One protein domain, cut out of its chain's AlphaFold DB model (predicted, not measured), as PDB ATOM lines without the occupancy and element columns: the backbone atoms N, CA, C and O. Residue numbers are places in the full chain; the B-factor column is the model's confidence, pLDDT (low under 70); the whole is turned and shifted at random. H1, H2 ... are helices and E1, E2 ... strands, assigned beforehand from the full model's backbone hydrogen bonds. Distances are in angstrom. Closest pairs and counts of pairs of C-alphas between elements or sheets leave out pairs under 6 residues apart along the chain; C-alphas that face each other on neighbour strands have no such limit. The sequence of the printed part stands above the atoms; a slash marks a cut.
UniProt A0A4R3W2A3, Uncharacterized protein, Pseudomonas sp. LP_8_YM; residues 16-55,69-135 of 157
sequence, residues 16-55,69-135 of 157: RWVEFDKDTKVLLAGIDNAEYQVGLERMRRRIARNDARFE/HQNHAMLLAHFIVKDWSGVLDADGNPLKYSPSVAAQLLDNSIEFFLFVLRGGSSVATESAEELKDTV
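Overview. This is residues 16 to 55 and 69 to 135 of the 157 residues of an uncharacterized protein of Pseudomonas sp. LP_8_YM (UniProt A0A4R3W2A3). A small three-stranded sheet has the long helix H4 crossing one face, while H2 and H3, side by side, graze the sheet. Two arms stick out: residues 45 to 55, of which 45 to 51 belong to H1, and residues 129 to 135 of H4. The 107 printed residues include four named helices and three named strands, in the order E1 E2 H1 H2 E3 H3 H4; the sheet, E1 - E2 - E3, is all antiparallel, and the class is mostly helix. The whole is only just loose, close to compact, with a radius of gyration of the C-alphas of 15.7 A, and flat, spanning 50 by 49 by 19 A.

Arrangement. E1, residues 16 to 19, and E2, residues 25 to 29, form a hairpin, with N 18 and O 26 2.8 A apart. E3, residues 81 to 85, is antiparallel to E2, with N 27 and O 83 2.8 A apart. H4, residues 110 to 135, makes two layers with the sheet, a helix on one face: its height is 7.5 A, and it runs slantwise to E2 at 49 degrees on the local plane; the closest C-alphas, Ala 29 and Gly 120, are 5.7 A apart. The hub is H2, residues 69 to 79. It touches H3, residues 99 to 108, at a shallow tilt of 32 degrees, opposite ways; the closest C-alphas, Met 74 and Ala 103, are 4.9 A apart. H1, residues 34 to 51, touches H2 with residues 35 to 43 alone; the closest C-alphas, Tyr 36 and Phe 79, are 5.5 A apart. Every O i to N i+4 pair is within hydrogen-bond range in H1, H2, H3 and H4.

Along the chain. E1 begins at C-alpha 16 (7.404, 9.202, -6.645) and measures 9.8 A, E2 13.2 A, E3 11.7 A. H1 measures 25.9 A, H2 15.3 A, H3 14.2 A; H4, 37.8 A, ends at C-alpha 135 (0.292, 11.304, -26.722).

Size, cuts and confidence. The C-alphas farthest apart, Glu 55 and Thr 134, are 52.8 A apart. Residues 56 to 68 are not printed; C-alphas 55 and 69 are 24.1 A apart across the cut. The link E3 to H3 is long. No printed residue is under 70 in pLDDT.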
ATOM      1  N   ARG A  16       8.457   9.845  -7.447       95.00
ATOM      2  CA  ARG A  16       7.404   9.202  -6.645       95.00
ATOM      3  C   ARG A  16       7.919   8.840  -5.256       95.00
ATOM      4  O   ARG A  16       9.079   8.469  -5.097       95.00
ATOM      5  N   TRP A  17       7.052   8.957  -4.253       96.44
ATOM      6  CA  TRP A  17       7.305   8.385  -2.933       96.44
ATOM      7  C   TRP A  17       7.089   6.876  -3.002       96.44
ATOM      8  O   TRP A  17       6.012   6.435  -3.391       96.44
ATOM      9  N   VAL A  18       8.105   6.110  -2.624       97.19
ATOM     10  CA  VAL A  18       8.085   4.647  -2.602       97.19
ATOM     11  C   VAL A  18       8.337   4.186  -1.170       97.19
ATOM     12  O   VAL A  18       9.253   4.681  -0.510       97.19
ATOM     13  N   GLU A  19       7.505   3.273  -0.676       97.75
ATOM     14  CA  GLU A  19       7.633   2.699   0.667       97.75
ATOM     15  C   GLU A  19       8.769   1.673   0.687       97.75
ATOM     16  O   GLU A  19       8.767   0.727  -0.100       97.75
ATOM     17  N   PHE A  20       9.751   1.885   1.564       96.81
ATOM     18  CA  PHE A  20      10.817   0.916   1.823       96.81
ATOM     19  C   PHE A  20      10.352  -0.118   2.852       96.81
ATOM     20  O   PHE A  20      10.497  -1.320   2.648       96.81
ATOM     21  N   ASP A  21       9.724   0.369   3.921       95.56
ATOM     22  CA  ASP A  21       9.073  -0.415   4.963       95.56
ATOM     23  C   ASP A  21       7.866   0.375   5.519       95.56
ATOM     24  O   ASP A  21       7.403   1.334   4.900       95.56
ATOM     25  N   LYS A  22       7.322  -0.036   6.672       95.56
ATOM     26  CA  LYS A  22       6.133   0.594   7.276       95.56
ATOM     27  C   LYS A  22       6.368   2.022   7.773       95.56
ATOM     28  O   LYS A  22       5.412   2.790   7.857       95.56
ATOM     29  N   ASP A  23       7.604   2.353   8.121       95.38
ATOM     30  CA  ASP A  23       7.981   3.608   8.768       95.38
ATOM     31  C   ASP A  23       8.830   4.493   7.836       95.38
ATOM     32  O   ASP A  23       8.920   5.710   8.029       95.38
ATOM     33  N   THR A  24       9.399   3.899   6.782       96.44
ATOM     34  CA  THR A  24      10.346   4.521   5.861       96.44
ATOM     35  C   THR A  24       9.772   4.658   4.456       96.44
ATOM     36  O   THR A  24       9.417   3.680   3.795       96.44
ATOM     37  N   LYS A  25       9.787   5.887   3.934       97.38
ATOM     38  CA  LYS A  25       9.477   6.189   2.530       97.38
ATOM     39  C   LYS A  25      10.583   7.018   1.895       97.38
ATOM     40  O   LYS A  25      11.165   7.893   2.538       97.38
ATOM     41  N   VAL A  26      10.836   6.786   0.613       98.06
ATOM     42  CA  VAL A  26      11.891   7.464  -0.148       98.06
ATOM     43  C   VAL A  26      11.300   8.089  -1.398       98.06
ATOM     44  O   VAL A  26      10.538   7.452  -2.120       98.06
ATOM     45  N   LEU A  27      11.644   9.345  -1.662       97.88
ATOM     46  CA  LEU A  27      11.279  10.026  -2.894       97.88
ATOM     47  C   LEU A  27      12.316   9.685  -3.964       97.88
ATOM     48  O   LEU A  27      13.476  10.089  -3.860       97.88
ATOM     49  N   LEU A  28      11.893   8.951  -4.988       98.25
ATOM     50  CA  LEU A  28      12.750   8.447  -6.056       98.25
ATOM     51  C   LEU A  28      12.393   9.087  -7.392       98.25
ATOM     52  O   LEU A  28      11.219   9.173  -7.739       98.25
ATOM     53  N   ALA A  29      13.406   9.506  -8.146       97.25
ATOM     54  CA  ALA A  29      13.291   9.829  -9.563       97.25
ATOM     55  C   ALA A  29      13.503   8.581 -10.439       97.25
ATOM     56  O   ALA A  29      14.028   7.568  -9.978       97.25
ATOM     57  N   GLY A  30      13.113   8.662 -11.710       96.06
ATOM     58  CA  GLY A  30      13.347   7.594 -12.680       96.06
ATOM     59  C   GLY A  30      14.832   7.388 -13.007       96.06
ATOM     60  O   GLY A  30      15.599   8.350 -13.104       96.06
ATOM     61  N   ILE A  31      15.254   6.133 -13.207       96.06
ATOM     62  CA  ILE A  31      16.628   5.814 -13.657       96.06
ATOM     63  C   ILE A  31      16.925   6.317 -15.074       96.06
ATOM     64  O   ILE A  31      18.082   6.372 -15.470       96.06
ATOM     65  N   ASP A  32      15.915   6.699 -15.844       93.88
ATOM     66  CA  ASP A  32      16.040   7.375 -17.135       93.88
ATOM     67  C   ASP A  32      16.472   8.850 -17.007       93.88
ATOM     68  O   ASP A  32      16.669   9.529 -18.015       93.88
ATOM     69  N   ASN A  33      16.690   9.348 -15.782       95.06
ATOM     70  CA  ASN A  33      17.271  10.661 -15.532       95.06
ATOM     71  C   ASN A  33      18.581  10.864 -16.324       95.06
ATOM     72  O   ASN A  33      19.556  10.124 -16.169       95.06
ATOM     73  N   ALA A  34      18.623  11.913 -17.150       94.50
ATOM     74  CA  ALA A  34      19.736  12.159 -18.064       94.50
ATOM     75  C   ALA A  34      21.085  12.363 -17.350       94.50
ATOM     76  O   ALA A  34      22.114  11.888 -17.831       94.50
ATOM     77  N   GLU A  35      21.103  13.039 -16.199       95.00
ATOM     78  CA  GLU A  35      22.336  13.279 -15.443       95.00
ATOM     79  C   GLU A  35      22.873  11.982 -14.830       95.00
ATOM     80  O   GLU A  35      24.076  11.717 -14.902       95.00
ATOM     81  N   TYR A  36      21.975  11.135 -14.313       96.50
ATOM     82  CA  TYR A  36      22.314   9.791 -13.851       96.50
ATOM     83  C   TYR A  36      22.939   8.956 -14.976       96.50
ATOM     84  O   TYR A  36      24.028   8.407 -14.801       96.50
ATOM     85  N   GLN A  37      22.305   8.922 -16.152       96.88
ATOM     86  CA  GLN A  37      22.796   8.169 -17.312       96.88
ATOM     87  C   GLN A  37      24.166   8.672 -17.786       96.88
ATOM     88  O   GLN A  37      25.095   7.887 -17.978       96.88
ATOM     89  N   VAL A  38      24.349   9.989 -17.899       97.12
ATOM     90  CA  VAL A  38      25.647  10.581 -18.260       97.12
ATOM     91  C   VAL A  38      26.728  10.237 -17.230       97.12
ATOM     92  O   VAL A  38      27.870   9.945 -17.604       97.12
ATOM     93  N   GLY A  39      26.386  10.270 -15.940       96.69
ATOM     94  CA  GLY A  39      27.278   9.881 -14.850       96.69
ATOM     95  C   GLY A  39      27.700   8.416 -14.940       96.69
ATOM     96  O   GLY A  39      28.893   8.112 -14.851       96.69
ATOM     97  N   LEU A  40      26.745   7.526 -15.211       96.06
ATOM     98  CA  LEU A  40      26.973   6.093 -15.357       96.06
ATOM     99  C   LEU A  40      27.893   5.776 -16.546       96.06
ATOM    100  O   LEU A  40      28.883   5.059 -16.405       96.06
ATOM    101  N   GLU A  41      27.656   6.400 -17.698       97.31
ATOM    102  CA  GLU A  41      28.513   6.239 -18.878       97.31
ATOM    103  C   GLU A  41      29.920   6.809 -18.672       97.31
ATOM    104  O   GLU A  41      30.917   6.319 -19.216       97.31
ATOM    105  N   ARG A  42      30.054   7.877 -17.881       96.00
ATOM    106  CA  ARG A  42      31.369   8.403 -17.497       96.00
ATOM    107  C   ARG A  42      32.112   7.426 -16.583       96.00
ATOM    108  O   ARG A  42      33.312   7.230 -16.787       96.00
ATOM    109  N   MET A  43      31.418   6.826 -15.618       94.94
ATOM    110  CA  MET A  43      31.962   5.814 -14.712       94.94
ATOM    111  C   MET A  43      32.452   4.585 -15.486       94.94
ATOM    112  O   MET A  43      33.621   4.231 -15.358       94.94
ATOM    113  N   ARG A  44      31.614   3.994 -16.347       94.44
ATOM    114  CA  ARG A  44      31.964   2.818 -17.169       94.44
ATOM    115  C   ARG A  44      33.217   3.050 -18.008       94.44
ATOM    116  O   ARG A  44      34.143   2.247 -17.997       94.44
ATOM    117  N   ARG A  45      33.304   4.210 -18.666       95.81
ATOM    118  CA  ARG A  45      34.501   4.594 -19.431       95.81
ATOM    119  C   ARG A  45      35.738   4.781 -18.553       95.81
ATOM    120  O   ARG A  45      36.846   4.591 -19.042       95.81
ATOM    121  N   ARG A  46      35.585   5.220 -17.300       93.88
ATOM    122  CA  ARG A  46      36.706   5.329 -16.356       93.88
ATOM    123  C   ARG A  46      37.215   3.944 -15.959       93.88
ATOM    124  O   ARG A  46      38.421   3.762 -16.029       93.88
ATOM    125  N   ILE A  47      36.317   3.016 -15.620       92.38
ATOM    126  CA  ILE A  47      36.654   1.619 -15.294       92.38
ATOM    127  C   ILE A  47      37.421   0.992 -16.463       92.38
ATOM    128  O   ILE A  47      38.577   0.634 -16.302       92.38
ATOM    129  N   ALA A  48      36.881   1.067 -17.683       92.94
ATOM    130  CA  ALA A  48      37.559   0.538 -18.869       92.94
ATOM    131  C   ALA A  48      38.965   1.137 -19.107       92.94
ATOM    132  O   ALA A  48      39.881   0.440 -19.536       92.94
ATOM    133  N   ARG A  49      39.169   2.435 -18.827       93.31
ATOM    134  CA  ARG A  49      40.501   3.068 -18.918       93.31
ATOM    135  C   ARG A  49      41.455   2.631 -17.808       93.31
ATOM    136  O   ARG A  49      42.665   2.704 -18.009       93.31
ATOM    137  N   ASN A  50      40.934   2.288 -16.637       92.75
ATOM    138  CA  ASN A  50      41.731   1.784 -15.528       92.75
ATOM    139  C   ASN A  50      42.138   0.331 -15.791       92.75
ATOM    140  O   ASN A  50      43.319   0.023 -15.664       92.75
ATOM    141  N   ASP A  51      41.209  -0.492 -16.276       90.94
ATOM    142  CA  ASP A  51      41.451  -1.890 -16.646       90.94
ATOM    143  C   ASP A  51      42.516  -2.015 -17.742       90.94
ATOM    144  O   ASP A  51      43.402  -2.858 -17.661       90.94
ATOM    145  N   ALA A  52      42.513  -1.105 -18.724       92.50
ATOM    146  CA  ALA A  52      43.501  -1.068 -19.807       92.50
ATOM    147  C   ALA A  52      44.955  -0.804 -19.351       92.50
ATOM    148  O   ALA A  52      45.860  -0.781 -20.183       92.50
ATOM    149  N   ARG A  53      45.196  -0.554 -18.055       91.75
ATOM    150  CA  ARG A  53      46.543  -0.403 -17.479       91.75
ATOM    151  C   ARG A  53      47.182  -1.733 -17.086       91.75
ATOM    152  O   ARG A  53      48.369  -1.736 -16.768       91.75
ATOM    153  N   PHE A  54      46.402  -2.806 -17.044       94.12
ATOM    154  CA  PHE A  54      46.850  -4.121 -16.612       94.12
ATOM    155  C   PHE A  54      47.062  -5.027 -17.826       94.12
ATOM    156  O   PHE A  54      46.266  -5.020 -18.766       94.12
ATOM    157  N   GLU A  55      48.147  -5.799 -17.810       93.50
ATOM    158  CA  GLU A  55      48.397  -6.838 -18.810       93.50
ATOM    159  C   GLU A  55      47.602  -8.118 -18.498       93.50
ATOM    160  O   GLU A  55      47.054  -8.290 -17.405       93.50
ATOM    161  N   HIS A  69      29.844  -0.702  -7.310       95.88
ATOM    162  CA  HIS A  69      28.836  -0.476  -6.269       95.88
ATOM    163  C   HIS A  69      28.934   0.925  -5.656       95.88
ATOM    164  O   HIS A  69      27.960   1.674  -5.686       95.88
ATOM    165  N   GLN A  70      30.123   1.331  -5.203       96.19
ATOM    166  CA  GLN A  70      30.346   2.656  -4.613       96.19
ATOM    167  C   GLN A  70      30.014   3.789  -5.586       96.19
ATOM    168  O   GLN A  70      29.393   4.785  -5.216       96.19
ATOM    169  N   ASN A  71      30.392   3.647  -6.858       96.00
ATOM    170  CA  ASN A  71      30.044   4.652  -7.857       96.00
ATOM    171  C   ASN A  71      28.533   4.706  -8.113       96.00
ATOM    172  O   ASN A  71      27.977   5.802  -8.207       96.00
ATOM    173  N   HIS A  72      27.861   3.557  -8.201       96.94
ATOM    174  CA  HIS A  72      26.407   3.510  -8.318       96.94
ATOM    175  C   HIS A  72      25.730   4.148  -7.106       96.94
ATOM    176  O   HIS A  72      24.840   4.973  -7.291       96.94
ATOM    177  N   ALA A  73      26.173   3.841  -5.886       98.19
ATOM    178  CA  ALA A  73      25.650   4.437  -4.661       98.19
ATOM    179  C   ALA A  73      25.749   5.971  -4.705       98.19
ATOM    180  O   ALA A  73      24.764   6.666  -4.458       98.19
ATOM    181  N   MET A  74      26.898   6.511  -5.124       97.56
ATOM    182  CA  MET A  74      27.078   7.955  -5.298       97.56
ATOM    183  C   MET A  74      26.149   8.549  -6.364       97.56
ATOM    184  O   MET A  74      25.560   9.607  -6.136       97.56
ATOM    185  N   LEU A  75      26.012   7.902  -7.526       97.94
ATOM    186  CA  LEU A  75      25.167   8.388  -8.622       97.94
ATOM    187  C   LEU A  75      23.678   8.338  -8.261       97.94
ATOM    188  O   LEU A  75      22.960   9.314  -8.479       97.94
ATOM    189  N   LEU A  76      23.222   7.234  -7.670       98.31
ATOM    190  CA  LEU A  76      21.852   7.069  -7.189       98.31
ATOM    191  C   LEU A  76      21.525   8.113  -6.119       98.31
ATOM    192  O   LEU A  76      20.484   8.761  -6.199       98.31
ATOM    193  N   ALA A  77      22.430   8.342  -5.169       98.12
ATOM    194  CA  ALA A  77      22.243   9.340  -4.123       98.12
ATOM    195  C   ALA A  77      22.115  10.778  -4.650       98.12
ATOM    196  O   ALA A  77      21.382  11.571  -4.074       98.12
ATOM    197  N   HIS A  78      22.825  11.134  -5.723       97.00
ATOM    198  CA  HIS A  78      22.763  12.488  -6.284       97.00
ATOM    199  C   HIS A  78      21.556  12.689  -7.202       97.00
ATOM    200  O   HIS A  78      20.921  13.747  -7.187       97.00
ATOM    201  N   PHE A  79      21.244  11.692  -8.029       97.12
ATOM    202  CA  PHE A  79      20.338  11.886  -9.157       97.12
ATOM    203  C   PHE A  79      19.003  11.161  -9.021       97.12
ATOM    204  O   PHE A  79      18.038  11.607  -9.640       97.12
ATOM    205  N   ILE A  80      18.919  10.113  -8.202       98.00
ATOM    206  CA  ILE A  80      17.732   9.256  -8.092       98.00
ATOM    207  C   ILE A  80      17.028   9.454  -6.756       98.00
ATOM    208  O   ILE A  80      15.838   9.756  -6.746       98.00
ATOM    209  N   VAL A  81      17.741   9.370  -5.635       98.00
ATOM    210  CA  VAL A  81      17.178   9.704  -4.321       98.00
ATOM    211  C   VAL A  81      17.010  11.221  -4.242       98.00
ATOM    212  O   VAL A  81      17.942  11.970  -4.523       98.00
ATOM    213  N   LYS A  82      15.804  11.695  -3.926       96.94
ATOM    214  CA  LYS A  82      15.486  13.133  -3.856       96.94
ATOM    215  C   LYS A  82      15.171  13.606  -2.448       96.94
ATOM    216  O   LYS A  82      15.457  14.758  -2.137       96.94
ATOM    217  N   ASP A  83      14.582  12.739  -1.634       97.00
ATOM    218  CA  ASP A  83      14.287  12.974  -0.222       97.00
ATOM    219  C   ASP A  83      13.927  11.641   0.457       97.00
ATOM    220  O   ASP A  83      13.733  10.626  -0.220       97.00
ATOM    221  N   TRP A  84      13.790  11.635   1.782       97.19
ATOM    222  CA  TRP A  84      13.250  10.501   2.531       97.19
ATOM    223  C   TRP A  84      12.508  10.930   3.798       97.19
ATOM    224  O   TRP A  84      12.637  12.050   4.289       97.19
ATOM    225  N   SER A  85      11.752   9.999   4.366       96.56
ATOM    226  CA  SER A  85      11.155  10.090   5.694       96.56
ATOM    227  C   SER A  85      11.343   8.751   6.397       96.56
ATOM    228  O   SER A  85      11.238   7.720   5.742       96.56
ATOM    229  N   GLY A  86      11.593   8.768   7.708       94.44
ATOM    230  CA  GLY A  86      11.720   7.551   8.526       94.44
ATOM    231  C   GLY A  86      13.135   6.978   8.653       94.44
ATOM    232  O   GLY A  86      13.346   6.092   9.468       94.44
ATOM    233  N   VAL A  87      14.124   7.511   7.926       95.25
ATOM    234  CA  VAL A  87      15.524   7.076   8.069       95.25
ATOM    235  C   VAL A  87      16.099   7.584   9.393       95.25
ATOM    236  O   VAL A  87      16.020   8.781   9.685       95.25
ATOM    237  N   LEU A  88      16.695   6.679  10.170       94.31
ATOM    238  CA  LEU A  88      17.319   6.958  11.463       94.31
ATOM    239  C   LEU A  88      18.834   6.709  11.411       94.31
ATOM    240  O   LEU A  88      19.316   5.934  10.583       94.31
ATOM    241  N   ASP A  89      19.584   7.369  12.290       91.69
ATOM    242  CA  ASP A  89      20.990   7.050  12.549       91.69
ATOM    243  C   ASP A  89      21.147   5.859  13.516       91.69
ATOM    244  O   ASP A  89      20.170   5.250  13.957       91.69
ATOM    245  N   ALA A  90      22.395   5.507  13.843       90.31
ATOM    246  CA  ALA A  90      22.707   4.393  14.739       90.31
ATOM    247  C   ALA A  90      22.187   4.588  16.179       90.31
ATOM    248  O   ALA A  90      21.991   3.604  16.888       90.31
ATOM    249  N   ASP A  91      21.942   5.834  16.590       93.06
ATOM    250  CA  ASP A  91      21.416   6.196  17.907       93.06
ATOM    251  C   ASP A  91      19.877   6.331  17.895       93.06
ATOM    252  O   ASP A  91      19.262   6.629  18.922       93.06
ATOM    253  N   GLY A  92      19.238   6.098  16.742       93.00
ATOM    254  CA  GLY A  92      17.791   6.182  16.555       93.00
ATOM    255  C   GLY A  92      17.264   7.595  16.291       93.00
ATOM    256  O   GLY A  92      16.049   7.807  16.333       93.00
ATOM    257  N   ASN A  93      18.127   8.576  16.013       94.69
ATOM    258  CA  ASN A  93      17.687   9.934  15.703       94.69
ATOM    259  C   ASN A  93      17.303  10.072  14.225       94.69
ATOM    260  O   ASN A  93      17.964   9.491  13.362       94.69
ATOM    261  N   PRO A  94      16.293  10.899  13.890       94.50
ATOM    262  CA  PRO A  94      15.939  11.181  12.506       94.50
ATOM    263  C   PRO A  94      17.113  11.745  11.710       94.50
ATOM    264  O   PRO A  94      17.638  12.823  12.002       94.50
ATOM    265  N   LEU A  95      17.480  11.036  10.650       94.62
ATOM    266  CA  LEU A  95      18.580  11.406   9.785       94.62
ATOM    267  C   LEU A  95      18.049  12.241   8.623       94.62
ATOM    268  O   LEU A  95      17.239  11.785   7.814       94.62
ATOM    269  N   LYS A  96      18.496  13.493   8.516       94.69
ATOM    270  CA  LYS A  96      18.084  14.367   7.411       94.69
ATOM    271  C   LYS A  96      18.707  13.897   6.097       94.69
ATOM    272  O   LYS A  96      19.904  13.617   6.034       94.69
ATOM    273  N   TYR A  97      17.908  13.913   5.033       95.38
ATOM    274  CA  TYR A  97      18.401  13.632   3.695       95.38
ATOM    275  C   TYR A  97      19.523  14.594   3.276       95.38
ATOM    276  O   TYR A  97      19.421  15.820   3.391       95.38
ATOM    277  N   SER A  98      20.590  14.003   2.743       97.06
ATOM    278  CA  SER A  98      21.588  14.664   1.909       97.06
ATOM    279  C   SER A  98      22.221  13.629   0.971       97.06
ATOM    280  O   SER A  98      22.285  12.452   1.340       97.06
ATOM    281  N   PRO A  99      22.738  14.029  -0.205       96.75
ATOM    282  CA  PRO A  99      23.360  13.084  -1.133       96.75
ATOM    283  C   PRO A  99      24.538  12.308  -0.531       96.75
ATOM    284  O   PRO A  99      24.714  11.130  -0.819       96.75
ATOM    285  N   SER A 100      25.341  12.926   0.340       96.81
ATOM    286  CA  SER A 100      26.466  12.236   0.989       96.81
ATOM    287  C   SER A 100      25.996  11.137   1.941       96.81
ATOM    288  O   SER A 100      26.520  10.028   1.906       96.81
ATOM    289  N   VAL A 101      24.983  11.425   2.757       96.69
ATOM    290  CA  VAL A 101      24.402  10.452   3.691       96.69
ATOM    291  C   VAL A 101      23.673   9.342   2.935       96.69
ATOM    292  O   VAL A 101      23.814   8.171   3.271       96.69
ATOM    293  N   ALA A 102      22.948   9.684   1.868       97.88
ATOM    294  CA  ALA A 102      22.290   8.694   1.022       97.88
ATOM    295  C   ALA A 102      23.299   7.765   0.341       97.88
ATOM    296  O   ALA A 102      23.078   6.558   0.305       97.88
ATOM    297  N   ALA A 103      24.429   8.298  -0.135       98.00
ATOM    298  CA  ALA A 103      25.495   7.485  -0.710       98.00
ATOM    299  C   ALA A 103      26.079   6.510   0.322       98.00
ATOM    300  O   ALA A 103      26.277   5.347  -0.005       98.00
ATOM    301  N   GLN A 104      26.292   6.948   1.568       96.94
ATOM    302  CA  GLN A 104      26.754   6.068   2.647       96.94
ATOM    303  C   GLN A 104      25.742   4.965   2.966       96.94
ATOM    304  O   GLN A 104      26.124   3.809   3.118       96.94
ATOM    305  N   LEU A 105      24.450   5.298   3.044       96.94
ATOM    306  CA  LEU A 105      23.407   4.305   3.306       96.94
ATOM    307  C   LEU A 105      23.300   3.280   2.167       96.94
ATOM    308  O   LEU A 105      23.186   2.088   2.429       96.94
ATOM    309  N   LEU A 106      23.384   3.733   0.915       98.25
ATOM    310  CA  LEU A 106      23.394   2.875  -0.272       98.25
ATOM    311  C   LEU A 106      24.644   1.987  -0.352       98.25
ATOM    312  O   LEU A 106      24.550   0.847  -0.798       98.25
ATOM    313  N   ASP A 107      25.804   2.491   0.073       97.50
ATOM    314  CA  ASP A 107      27.046   1.713   0.105       97.50
ATOM    315  C   ASP A 107      26.976   0.617   1.184       97.50
ATOM    316  O   ASP A 107      27.275  -0.545   0.914       97.50
ATOM    317  N   ASN A 108      26.478   0.970   2.375       96.50
ATOM    318  CA  ASN A 108      26.429   0.087   3.545       96.50
ATOM    319  C   ASN A 108      25.242  -0.892   3.560       96.50
ATOM    320  O   ASN A 108      25.309  -1.913   4.244       96.50
ATOM    321  N   SER A 109      24.150  -0.599   2.848       96.56
ATOM    322  CA  SER A 109      22.946  -1.438   2.806       96.56
ATOM    323  C   SER A 109      22.615  -1.869   1.381       96.56
ATOM    324  O   SER A 109      22.018  -1.128   0.597       96.56
ATOM    325  N   ILE A 110      22.952  -3.122   1.062       96.19
ATOM    326  CA  ILE A 110      22.623  -3.750  -0.229       96.19
ATOM    327  C   ILE A 110      21.105  -3.795  -0.446       96.19
ATOM    328  O   ILE A 110      20.629  -3.615  -1.565       96.19
ATOM    329  N   GLU A 111      20.328  -4.017   0.615       97.69
ATOM    330  CA  GLU A 111      18.868  -4.024   0.534       97.69
ATOM    331  C   GLU A 111      18.333  -2.658   0.095       97.69
ATOM    332  O   GLU A 111      17.560  -2.574  -0.863       97.69
ATOM    333  N   PHE A 112      18.811  -1.584   0.728       97.88
ATOM    334  CA  PHE A 112      18.431  -0.225   0.364       97.88
ATOM    335  C   PHE A 112      18.893   0.134  -1.054       97.88
ATOM    336  O   PHE A 112      18.147   0.737  -1.824       97.88
ATOM    337  N   PHE A 113      20.092  -0.305  -1.443       98.44
ATOM    338  CA  PHE A 113      20.601  -0.154  -2.803       98.44
ATOM    339  C   PHE A 113      19.678  -0.782  -3.851       98.44
ATOM    340  O   PHE A 113      19.274  -0.123  -4.813       98.44
ATOM    341  N   LEU A 114      19.306  -2.049  -3.656       98.25
ATOM    342  CA  LEU A 114      18.421  -2.762  -4.576       98.25
ATOM    343  C   LEU A 114      17.015  -2.165  -4.588       98.25
ATOM    344  O   LEU A 114      16.393  -2.105  -5.650       98.25
ATOM    345  N   PHE A 115      16.525  -1.703  -3.437       98.50
ATOM    346  CA  PHE A 115      15.265  -0.980  -3.341       98.50
ATOM    347  C   PHE A 115      15.273   0.281  -4.209       98.50
ATOM    348  O   PHE A 115      14.392   0.437  -5.053       98.50
ATOM    349  N   VAL A 116      16.287   1.141  -4.074       98.44
ATOM    350  CA  VAL A 116      16.387   2.384  -4.853       98.44
ATOM    351  C   VAL A 116      16.507   2.093  -6.348       98.44
ATOM    352  O   VAL A 116      15.849   2.752  -7.154       98.44
ATOM    353  N   LEU A 117      17.291   1.083  -6.736       97.50
ATOM    354  CA  LEU A 117      17.458   0.716  -8.142       97.50
ATOM    355  C   LEU A 117      16.150   0.205  -8.769       97.50
ATOM    356  O   LEU A 117      15.785   0.614  -9.874       97.50
ATOM    357  N   ARG A 118      15.421  -0.668  -8.062       98.12
ATOM    358  CA  ARG A 118      14.122  -1.190  -8.515       98.12
ATOM    359  C   ARG A 118      13.059  -0.098  -8.523       98.12
ATOM    360  O   ARG A 118      12.375   0.057  -9.527       98.12
ATOM    361  N   GLY A 119      12.971   0.694  -7.457       97.94
ATOM    362  CA  GLY A 119      12.027   1.801  -7.345       97.94
ATOM    363  C   GLY A 119      12.234   2.847  -8.440       97.94
ATOM    364  O   GLY A 119      11.282   3.213  -9.120       97.94
ATOM    365  N   GLY A 120      13.479   3.255  -8.701       97.19
ATOM    366  CA  GLY A 120      13.788   4.159  -9.809       97.19
ATOM    367  C   GLY A 120      13.488   3.556 -11.190       97.19
ATOM    368  O   GLY A 120      13.124   4.286 -12.108       97.19
ATOM    369  N   SER A 121      13.604   2.231 -11.348       97.06
ATOM    370  CA  SER A 121      13.179   1.534 -12.575       97.06
ATOM    371  C   SER A 121      11.667   1.611 -12.764       97.06
ATOM    372  O   SER A 121      11.216   1.997 -13.840       97.06
ATOM    373  N   SER A 122      10.891   1.332 -11.713       97.06
ATOM    374  CA  SER A 122       9.429   1.449 -11.748       97.06
ATOM    375  C   SER A 122       8.980   2.873 -12.066       97.06
ATOM    376  O   SER A 122       8.166   3.059 -12.964       97.06
ATOM    377  N   VAL A 123       9.574   3.890 -11.427       96.06
ATOM    378  CA  VAL A 123       9.245   5.303 -11.696       96.06
ATOM    379  C   VAL A 123       9.501   5.680 -13.157       96.06
ATOM    380  O   VAL A 123       8.700   6.404 -13.751       96.06
ATOM    381  N   ALA A 124      10.590   5.190 -13.753       94.50
ATOM    382  CA  ALA A 124      10.878   5.414 -15.169       94.50
ATOM    383  C   ALA A 124       9.837   4.731 -16.077       94.50
ATOM    384  O   ALA A 124       9.353   5.338 -17.032       94.50
ATOM    385  N   THR A 125       9.458   3.483 -15.775       94.00
ATOM    386  CA  THR A 125       8.427   2.752 -16.529       94.00
ATOM    387  C   THR A 125       7.067   3.443 -16.447       94.00
ATOM    388  O   THR A 125       6.473   3.714 -17.487       94.00
ATOM    389  N   GLU A 126       6.619   3.802 -15.245       91.75
ATOM    390  CA  GLU A 126       5.365   4.527 -15.019       91.75
ATOM    391  C   GLU A 126       5.356   5.868 -15.763       91.75
ATOM    392  O   GLU A 126       4.406   6.188 -16.473       91.75
ATOM    393  N   SER A 127       6.453   6.630 -15.684       88.88
ATOM    394  CA  SER A 127       6.571   7.911 -16.395       88.88
ATOM    395  C   SER A 127       6.492   7.728 -17.916       88.88
ATOM    396  O   SER A 127       5.871   8.531 -18.614       88.88
ATOM    397  N   ALA A 128       7.086   6.660 -18.454       87.50
ATOM    398  CA  ALA A 128       7.008   6.342 -19.877       87.50
ATOM    399  C   ALA A 128       5.593   5.920 -20.313       87.50
ATOM    400  O   ALA A 128       5.182   6.229 -21.435       87.50
ATOM    401  N   GLU A 129       4.843   5.228 -19.456       88.62
ATOM    402  CA  GLU A 129       3.438   4.869 -19.689       88.62
ATOM    403  C   GLU A 129       2.532   6.108 -19.666       88.62
ATOM    404  O   GLU A 129       1.780   6.329 -20.616       88.62
ATOM    405  N   GLU A 130       2.691   6.990 -18.673       85.25
ATOM    406  CA  GLU A 130       1.963   8.266 -18.580       85.25
ATOM    407  C   GLU A 130       2.169   9.145 -19.829       85.25
ATOM    408  O   GLU A 130       1.229   9.771 -20.343       85.25
ATOM    409  N   LEU A 131       3.395   9.178 -20.362       82.25
ATOM    410  CA  LEU A 131       3.712   9.898 -21.597       82.25
ATOM    411  C   LEU A 131       3.008   9.291 -22.816       82.25
ATOM    412  O   LEU A 131       2.443  10.033 -23.623       82.25
ATOM    413  N   LYS A 132       2.998   7.958 -22.950       83.06
ATOM    414  CA  LYS A 132       2.301   7.266 -24.050       83.06
ATOM    415  C   LYS A 132       0.799   7.542 -24.021       83.06
ATOM    416  O   LYS A 132       0.227   7.884 -25.057       83.06
ATOM    417  N   ASP A 133       0.187   7.473 -22.842       78.50
ATOM    418  CA  ASP A 133      -1.240   7.743 -22.656       78.50
ATOM    419  C   ASP A 133      -1.613   9.194 -22.978       78.50
ATOM    420  O   ASP A 133      -2.716   9.472 -23.453       78.50
ATOM    421  N   THR A 134      -0.697  10.134 -22.741       75.25
ATOM    422  CA  THR A 134      -0.905  11.551 -23.060       75.25
ATOM    423  C   THR A 134      -0.814  11.810 -24.564       75.25
ATOM    424  O   THR A 134      -1.635  12.548 -25.103       75.25
ATOM    425  N   VAL A 135       0.136  11.177 -25.260       74.75
ATOM    426  CA  VAL A 135       0.292  11.304 -26.722       74.75
ATOM    427  C   VAL A 135      -0.858  10.627 -27.480       74.75
ATOM    428  O   VAL A 135      -1.256  11.099 -28.542       74.75
TER     429      VAL A 135